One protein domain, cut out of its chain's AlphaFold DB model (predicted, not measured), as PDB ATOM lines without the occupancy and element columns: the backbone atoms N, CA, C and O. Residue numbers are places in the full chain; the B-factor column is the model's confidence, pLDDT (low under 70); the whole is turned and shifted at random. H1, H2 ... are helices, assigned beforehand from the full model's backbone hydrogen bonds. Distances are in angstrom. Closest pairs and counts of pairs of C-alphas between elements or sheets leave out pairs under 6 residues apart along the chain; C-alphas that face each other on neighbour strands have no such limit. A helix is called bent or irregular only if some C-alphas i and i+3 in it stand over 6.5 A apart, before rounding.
ATOM      1  N   PRO A 119     -29.847 -33.271  41.632       67.38
ATOM      2  CA  PRO A 119     -29.725 -34.727  41.592       67.38
ATOM      3  C   PRO A 119     -31.026 -35.466  41.968       67.38
ATOM      4  O   PRO A 119     -31.037 -36.697  41.963       67.38
ATOM      5  N   PHE A 120     -32.105 -34.748  42.319       64.25
ATOM      6  CA  PHE A 120     -33.336 -35.318  42.884       64.25
ATOM      7  C   PHE A 120     -34.624 -34.758  42.241       64.25
ATOM      8  O   PHE A 120     -35.609 -34.519  42.941       64.25
ATOM      9  N   THR A 121     -34.650 -34.511  40.925       59.88
ATOM     10  CA  THR A 121     -35.850 -34.004  40.226       59.88
ATOM     11  C   THR A 121     -37.076 -34.897  40.489       59.88
ATOM     12  O   THR A 121     -37.145 -36.029  40.025       59.88
ATOM     13  N   GLY A 122     -38.048 -34.383  41.255       55.22
ATOM     14  CA  GLY A 122     -39.083 -35.177  41.937       55.22
ATOM     15  C   GLY A 122     -39.885 -36.142  41.056       55.22
ATOM     16  O   GLY A 122     -39.911 -37.336  41.338       55.22
ATOM     17  N   ASP A 123     -40.501 -35.669  39.971       59.56
ATOM     18  CA  ASP A 123     -41.387 -36.520  39.157       59.56
ATOM     19  C   ASP A 123     -40.610 -37.533  38.306       59.56
ATOM     20  O   ASP A 123     -41.002 -38.693  38.162       59.56
ATOM     21  N   GLU A 124     -39.467 -37.110  37.770       57.81
ATOM     22  CA  GLU A 124     -38.619 -37.944  36.926       57.81
ATOM     23  C   GLU A 124     -37.872 -38.995  37.753       57.81
ATOM     24  O   GLU A 124     -37.782 -40.148  37.343       57.81
ATOM     25  N   MET A 125     -37.406 -38.636  38.950       58.94
ATOM     26  CA  MET A 125     -36.788 -39.555  39.901       58.94
ATOM     27  C   MET A 125     -37.782 -40.609  40.384       58.94
ATOM     28  O   MET A 125     -37.447 -41.789  40.380       58.94
ATOM     29  N   ILE A 126     -39.014 -40.223  40.738       56.31
ATOM     30  CA  ILE A 126     -40.053 -41.184  41.135       56.31
ATOM     31  C   ILE A 126     -40.354 -42.149  39.982       56.31
ATOM     32  O   ILE A 126     -40.432 -43.360  40.197       56.31
ATOM     33  N   LEU A 127     -40.456 -41.646  38.748       58.53
ATOM     34  CA  LEU A 127     -40.636 -42.480  37.557       58.53
ATOM     35  C   LEU A 127     -39.432 -43.399  37.296       58.53
ATOM     36  O   LEU A 127     -39.634 -44.578  37.006       58.53
ATOM     37  N   LYS A 128     -38.199 -42.904  37.435       59.50
ATOM     38  CA  LYS A 128     -36.957 -43.678  37.261       59.50
ATOM     39  C   LYS A 128     -36.822 -44.769  38.322       59.50
ATOM     40  O   LYS A 128     -36.561 -45.921  37.978       59.50
ATOM     41  N   MET A 129     -37.106 -44.452  39.585       55.59
ATOM     42  CA  MET A 129     -37.159 -45.414  40.692       55.59
ATOM     43  C   MET A 129     -38.230 -46.483  40.450       55.59
ATOM     44  O   MET A 129     -37.956 -47.676  40.591       55.59
ATOM     45  N   ALA A 130     -39.433 -46.078  40.022       54.72
ATOM     46  CA  ALA A 130     -40.534 -46.992  39.725       54.72
ATOM     47  C   ALA A 130     -40.236 -47.916  38.530       54.72
ATOM     48  O   ALA A 130     -40.612 -49.087  38.544       54.72
ATOM     49  N   LYS A 131     -39.528 -47.413  37.511       56.06
ATOM     50  CA  LYS A 131     -39.123 -48.181  36.323       56.06
ATOM     51  C   LYS A 131     -37.788 -48.918  36.479       56.06
ATOM     52  O   LYS A 131     -37.430 -49.693  35.596       56.06
ATOM     53  N   LYS A 132     -37.062 -48.711  37.587       55.06
ATOM     54  CA  LYS A 132     -35.666 -49.152  37.789       55.06
ATOM     55  C   LYS A 132     -34.718 -48.677  36.677       55.06
ATOM     56  O   LYS A 132     -33.741 -49.355  36.361       55.06
ATOM     57  N   GLU A 133     -35.007 -47.529  36.074       52.06
ATOM     58  CA  GLU A 133     -34.131 -46.889  35.094       52.06
ATOM     59  C   GLU A 133     -32.982 -46.227  35.857       52.06
ATOM     60  O   GLU A 133     -33.129 -45.140  36.411       52.06
ATOM     61  N   LYS A 134     -31.849 -46.927  35.954       55.69
ATOM     62  CA  LYS A 134     -30.673 -46.451  36.687       55.69
ATOM     63  C   LYS A 134     -29.762 -45.666  35.759       55.69
ATOM     64  O   LYS A 134     -29.362 -46.169  34.708       55.69
ATOM     65  N   GLU A 135     -29.375 -44.467  36.169       59.12
ATOM     66  CA  GLU A 135     -28.270 -43.770  35.520       59.12
ATOM     67  C   GLU A 135     -26.925 -44.282  36.050       59.12
ATOM     68  O   GLU A 135     -26.815 -44.846  37.139       59.12
ATOM     69  N   SER A 136     -25.866 -44.082  35.266       59.81
ATOM     70  CA  SER A 136     -24.500 -44.240  35.764       59.81
ATOM     71  C   SER A 136     -24.265 -43.219  36.881       59.81
ATOM     72  O   SER A 136     -24.366 -42.019  36.613       59.81
ATOM     73  N   CYS A 137     -23.857 -43.652  38.084       62.72
ATOM     74  CA  CYS A 137     -23.500 -42.721  39.171       62.72
ATOM     75  C   CYS A 137     -22.395 -41.713  38.771       62.72
ATOM     76  O   CYS A 137     -22.172 -40.738  39.479       62.72
ATOM     77  N   GLY A 138     -21.704 -41.910  37.639       63.03
ATOM     78  CA  GLY A 138     -20.743 -40.948  37.088       63.03
ATOM     79  C   GLY A 138     -21.339 -39.628  36.574       63.03
ATOM     80  O   GLY A 138     -20.577 -38.707  36.328       63.03
ATOM     81  N   LYS A 139     -22.666 -39.510  36.396       70.56
ATOM     82  CA  LYS A 139     -23.331 -38.218  36.100       70.56
ATOM     83  C   LYS A 139     -24.094 -37.641  37.288       70.56
ATOM     84  O   LYS A 139     -24.582 -36.518  37.226       70.56
ATOM     85  N   PHE A 140     -24.174 -38.395  38.382       75.94
ATOM     86  CA  PHE A 140     -24.939 -38.015  39.564       75.94
ATOM     87  C   PHE A 140     -24.430 -36.715  40.202       75.94
ATOM     88  O   PHE A 140     -25.197 -36.040  40.867       75.94
ATOM     89  N   PHE A 141     -23.168 -36.342  39.971       82.81
ATOM     90  CA  PHE A 141     -22.553 -35.114  40.484       82.81
ATOM     91  C   PHE A 141     -22.510 -33.960  39.470       82.81
ATOM     92  O   PHE A 141     -21.701 -33.040  39.613       82.81
ATOM     93  N   GLY A 142     -23.369 -34.013  38.451       81.25
ATOM     94  CA  GLY A 142     -23.385 -33.061  37.346       81.25
ATOM     95  C   GLY A 142     -22.389 -33.417  36.242       81.25
ATOM     96  O   GLY A 142     -21.659 -34.411  36.316       81.25
ATOM     97  N   GLU A 143     -22.375 -32.603  35.188       83.38
ATOM     98  CA  GLU A 143     -21.430 -32.775  34.085       83.38
ATOM     99  C   GLU A 143     -19.986 -32.639  34.585       83.38
ATOM    100  O   GLU A 143     -19.663 -31.766  35.390       83.38
ATOM    101  N   GLU A 144     -19.119 -33.553  34.142       84.56
ATOM    102  CA  GLU A 144     -17.711 -33.624  34.553       84.56
ATOM    103  C   GLU A 144     -17.467 -33.616  36.080       84.56
ATOM    104  O   GLU A 144     -16.438 -33.103  36.534       84.56
ATOM    105  N   ASP A 145     -18.393 -34.159  36.879       85.81
ATOM    106  CA  ASP A 145     -18.343 -34.151  38.350       85.81
ATOM    107  C   ASP A 145     -18.214 -32.735  38.953       85.81
ATOM    108  O   ASP A 145     -17.567 -32.545  39.994       85.81
ATOM    109  N   CYS A 146     -18.796 -31.724  38.296       90.56
ATOM    110  CA  CYS A 146     -18.615 -30.321  38.666       90.56
ATOM    111  C   CYS A 146     -18.930 -30.048  40.149       90.56
ATOM    112  O   CYS A 146     -18.175 -29.329  40.804       90.56
ATOM    113  N   MET A 147     -19.940 -30.708  40.733       88.44
ATOM    114  CA  MET A 147     -20.300 -30.497  42.139       88.44
ATOM    115  C   MET A 147     -19.255 -31.001  43.126       88.44
ATOM    116  O   MET A 147     -19.054 -30.396  44.178       88.44
ATOM    117  N   ILE A 148     -18.565 -32.103  42.815       89.25
ATOM    118  CA  ILE A 148     -17.501 -32.613  43.690       89.25
ATOM    119  C   ILE A 148     -16.262 -31.737  43.594       89.25
ATOM    120  O   ILE A 148     -15.613 -31.487  44.615       89.25
ATOM    121  N   LYS A 149     -15.944 -31.252  42.389       91.81
ATOM    122  CA  LYS A 149     -14.857 -30.291  42.179       91.81
ATOM    123  C   LYS A 149     -15.127 -29.016  42.975       91.81
ATOM    124  O   LYS A 149     -14.300 -28.634  43.799       91.81
ATOM    125  N   GLU A 150     -16.319 -28.446  42.844       92.75
ATOM    126  CA  GLU A 150     -16.670 -27.208  43.530       92.75
ATOM    127  C   GLU A 150     -16.735 -27.371  45.056       92.75
ATOM    128  O   GLU A 150     -16.162 -26.563  45.790       92.75
ATOM    129  N   ALA A 151     -17.328 -28.459  45.560       91.06
ATOM    130  CA  ALA A 151     -17.309 -28.767  46.992       91.06
ATOM    131  C   ALA A 151     -15.872 -28.926  47.519       91.06
ATOM    132  O   ALA A 151     -15.540 -28.445  48.603       91.06
ATOM    133  N   THR A 152     -14.988 -29.558  46.745       92.88
ATOM    134  CA  THR A 152     -13.572 -29.717  47.105       92.88
ATOM    135  C   THR A 152     -12.836 -28.378  47.154       92.88
ATOM    136  O   THR A 152     -12.062 -28.146  48.084       92.88
ATOM    137  N   GLU A 153     -13.079 -27.496  46.189       94.69
ATOM    138  CA  GLU A 153     -12.448 -26.176  46.100       94.69
ATOM    139  C   GLU A 153     -12.927 -25.224  47.201       94.69
ATOM    140  O   GLU A 153     -12.119 -24.550  47.840       94.69
ATOM    141  N   ARG A 154     -14.238 -25.185  47.461       92.94
ATOM    142  CA  ARG A 154     -14.858 -24.219  48.383       92.94
ATOM    143  C   ARG A 154     -14.854 -24.691  49.837       92.94
ATOM    144  O   ARG A 154     -14.699 -23.890  50.764       92.94
ATOM    145  N   CYS A 155     -15.030 -25.990  50.059       91.69
ATOM    146  CA  CYS A 155     -15.168 -26.575  51.395       91.69
ATOM    147  C   CYS A 155     -13.901 -27.313  51.853       91.69
ATOM    148  O   CYS A 155     -13.750 -27.612  53.037       91.69
ATOM    149  N   GLY A 156     -12.956 -27.546  50.939       92.56
ATOM    150  CA  GLY A 156     -11.712 -28.259  51.193       92.56
ATOM    151  C   GLY A 156     -11.829 -29.761  50.928       92.56
ATOM    152  O   GLY A 156     -12.900 -30.361  51.016       92.56
ATOM    153  N   LYS A 157     -10.685 -30.397  50.644       90.69
ATOM    154  CA  LYS A 157     -10.595 -31.805  50.208       90.69
ATOM    155  C   LYS A 157     -11.313 -32.799  51.121       90.69
ATOM    156  O   LYS A 157     -11.985 -33.700  50.628       90.69
ATOM    157  N   VAL A 158     -11.184 -32.643  52.439       87.81
ATOM    158  CA  VAL A 158     -11.805 -33.562  53.409       87.81
ATOM    159  C   VAL A 158     -13.331 -33.486  53.340       87.81
ATOM    160  O   VAL A 158     -13.989 -34.525  53.269       87.81
ATOM    161  N   GLN A 159     -13.890 -32.274  53.318       83.25
ATOM    162  CA  GLN A 159     -15.338 -32.077  53.248       83.25
ATOM    163  C   GLN A 159     -15.885 -32.447  51.868       83.25
ATOM    164  O   GLN A 159     -16.892 -33.140  51.805       83.25
ATOM    165  N   GLY A 160     -15.191 -32.100  50.779       85.88
ATOM    166  CA  GLY A 160     -15.577 -32.498  49.420       85.88
ATOM    167  C   GLY A 160     -15.638 -34.019  49.235       85.88
ATOM    168  O   GLY A 160     -16.628 -34.546  48.725       85.88
ATOM    169  N   HIS A 161     -14.640 -34.758  49.733       83.62
ATOM    170  CA  HIS A 161     -14.658 -36.223  49.671       83.62
ATOM    171  C   HIS A 161     -15.771 -36.834  50.536       83.62
ATOM    172  O   HIS A 161     -16.418 -37.805  50.140       83.62
ATOM    173  N   ARG A 162     -16.034 -36.254  51.713       82.19
ATOM    174  CA  ARG A 162     -17.150 -36.685  52.563       82.19
ATOM    175  C   ARG A 162     -18.503 -36.400  51.907       82.19
ATOM    176  O   ARG A 162     -19.355 -37.280  51.910       82.19
ATOM    177  N   TYR A 163     -18.666 -35.233  51.284       79.94
ATOM    178  CA  TYR A 163     -19.861 -34.844  50.534       79.94
ATOM    179  C   TYR A 163     -20.182 -35.850  49.429       79.94
ATOM    180  O   TYR A 163     -21.294 -36.371  49.350       79.94
ATOM    181  N   GLN A 164     -19.160 -36.216  48.656       81.69
ATOM    182  CA  GLN A 164     -19.250 -37.253  47.637       81.69
ATOM    183  C   GLN A 164     -19.721 -38.595  48.213       81.69
ATOM    184  O   GLN A 164     -20.591 -39.250  47.639       81.69
ATOM    185  N   LYS A 165     -19.140 -39.026  49.337       81.19
ATOM    186  CA  LYS A 165     -19.469 -40.310  49.960       81.19
ATOM    187  C   LYS A 165     -20.924 -40.366  50.431       81.19
ATOM    188  O   LYS A 165     -21.614 -41.326  50.099       81.19
ATOM    189  N   GLU A 166     -21.381 -39.372  51.190       78.12
ATOM    190  CA  GLU A 166     -22.730 -39.401  51.773       78.12
ATOM    191  C   GLU A 166     -23.817 -39.268  50.705       78.12
ATOM    192  O   GLU A 166     -24.808 -39.995  50.746       78.12
ATOM    193  N   LEU A 167     -23.615 -38.433  49.681       76.00
ATOM    194  CA  LEU A 167     -24.580 -38.359  48.590       76.00
ATOM    195  C   LEU A 167     -24.674 -39.667  47.789       76.00
ATOM    196  O   LEU A 167     -25.772 -40.025  47.374       76.00
ATOM    197  N   ARG A 168     -23.576 -40.425  47.616       75.44
ATOM    198  CA  ARG A 168     -23.658 -41.779  47.026       75.44
ATOM    199  C   ARG A 168     -24.480 -42.727  47.887       75.44
ATOM    200  O   ARG A 168     -25.201 -43.556  47.344       75.44
ATOM    201  N   ILE A 169     -24.365 -42.634  49.212       73.56
ATOM    202  CA  ILE A 169     -25.163 -43.454  50.130       73.56
ATOM    203  C   ILE A 169     -26.650 -43.136  49.944       73.56
ATOM    204  O   ILE A 169     -27.440 -44.059  49.759       73.56
ATOM    205  N   VAL A 170     -27.013 -41.850  49.906       72.00
ATOM    206  CA  VAL A 170     -28.394 -41.412  49.651       72.00
ATOM    207  C   VAL A 170     -28.874 -41.874  48.274       72.00
ATOM    208  O   VAL A 170     -29.939 -42.472  48.171       72.00
ATOM    209  N   ALA A 171     -28.073 -41.679  47.224       72.75
ATOM    210  CA  ALA A 171     -28.423 -42.093  45.868       72.75
ATOM    211  C   ALA A 171     -28.682 -43.602  45.760       72.75
ATOM    212  O   ALA A 171     -29.643 -44.018  45.118       72.75
ATOM    213  N   LYS A 172     -27.865 -44.422  46.431       70.94
ATOM    214  CA  LYS A 172     -28.047 -45.879  46.497       70.94
ATOM    215  C   LYS A 172     -29.286 -46.273  47.288       70.94
ATOM    216  O   LYS A 172     -30.047 -47.120  46.829       70.94
ATOM    217  N   ALA A 173     -29.497 -45.668  48.459       67.62
ATOM    218  CA  ALA A 173     -30.670 -45.934  49.290       67.62
ATOM    219  C   ALA A 173     -31.972 -45.607  48.542       67.62
ATOM    220  O   ALA A 173     -32.952 -46.338  48.641       67.62
ATOM    221  N   LEU A 174     -31.943 -44.553  47.726       66.75
ATOM    222  CA  LEU A 174     -33.050 -44.130  46.876       66.75
ATOM    223  C   LEU A 174     -33.031 -44.794  45.487       66.75
ATOM    224  O   LEU A 174     -33.783 -44.382  44.616       66.75
ATOM    225  N   ALA A 175     -32.190 -45.809  45.257       70.06
ATOM    226  CA  ALA A 175     -32.090 -46.546  43.992       70.06
ATOM    227  C   ALA A 175     -31.958 -45.660  42.728       70.06
ATOM    228  O   ALA A 175     -32.419 -46.038  41.652       70.06
ATOM    229  N   ILE A 176     -31.322 -44.492  42.857       70.44
ATOM    230  CA  ILE A 176     -31.161 -43.497  41.784       70.44
ATOM    231  C   ILE A 176     -30.114 -43.956  40.763       70.44
ATOM    232  O   ILE A 176     -30.261 -43.737  39.561       70.44
ATOM    233  N   CYS A 177     -29.041 -44.595  41.232       68.06
ATOM    234  CA  CYS A 177     -27.951 -45.063  40.383       68.06
ATOM    235  C   CYS A 177     -27.317 -46.348  40.938       68.06
ATOM    236  O   CYS A 177     -27.406 -46.624  42.137       68.06
ATOM    237  N   ASP A 178     -26.666 -47.116  40.059       62.56
ATOM    238  CA  ASP A 178     -25.792 -48.234  40.435       62.56
ATOM    239  C   ASP A 178     -24.327 -47.843  40.231       62.56
ATOM    240  O   ASP A 178     -23.970 -47.188  39.241       62.56
ATOM    241  N   ASP A 179     -23.461 -48.313  41.128       57.31
ATOM    242  CA  ASP A 179     -22.049 -48.425  40.791       57.31
ATOM    243  C   ASP A 179     -21.968 -49.476  39.681       57.31
ATOM    244  O   ASP A 179     -22.400 -50.612  39.870       57.31
TER     245      ASP A 179
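This is residues 119 to 179 of the 182 residues of the protein "DUF19 domain-containing protein" of Caenorhabditis nigoni (UniProt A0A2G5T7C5). Two helices, H2 and H3, make a V at one end of an elongated model, and a short helix, H1, lies at the other end, apart from both. H3 runs back along the long axis. The 61 printed residues hold three named helices, H1, H2, H3 in chain order, and no named strand: all helix, only just compact, close to loose, radius of gyration of the C-alphas 12.2 A, spans 37 by 20 by 19 A.

H1, residues 122 to 131, is apart from H2, residues 143 to 155, and from H3, residues 157 to 173. Residues 148 to 153 of H2 touch residues 158 to 164 of H3; the closest C-alphas, of Thr 152 and Gly 160, are 4.1 A apart. Their lines stand at a steep tilt of 49 degrees, opposite ways. Every O i to N i+4 pair is within hydrogen-bond range in H1 and H3, and 7 of 9 in H2. Residues 135 to 136 pair with 177 to 178, parallel.

H1 is 14.2 A long from C-alpha 122 at (-39.083, -35.177, 41.937). H2 is 19.4 A long and irregular, with C-alphas 144 and 147 8.6 A apart. H3 is 24.6 A long and ends at C-alpha 173, (-30.670, -45.934, 49.290).

The printed part has no cut. The link from H1 to H2 is long, that from H2 to H3 tight. The pLDDT is under 70 at residues 119 to 138, 173 to 174 and 177 to 179.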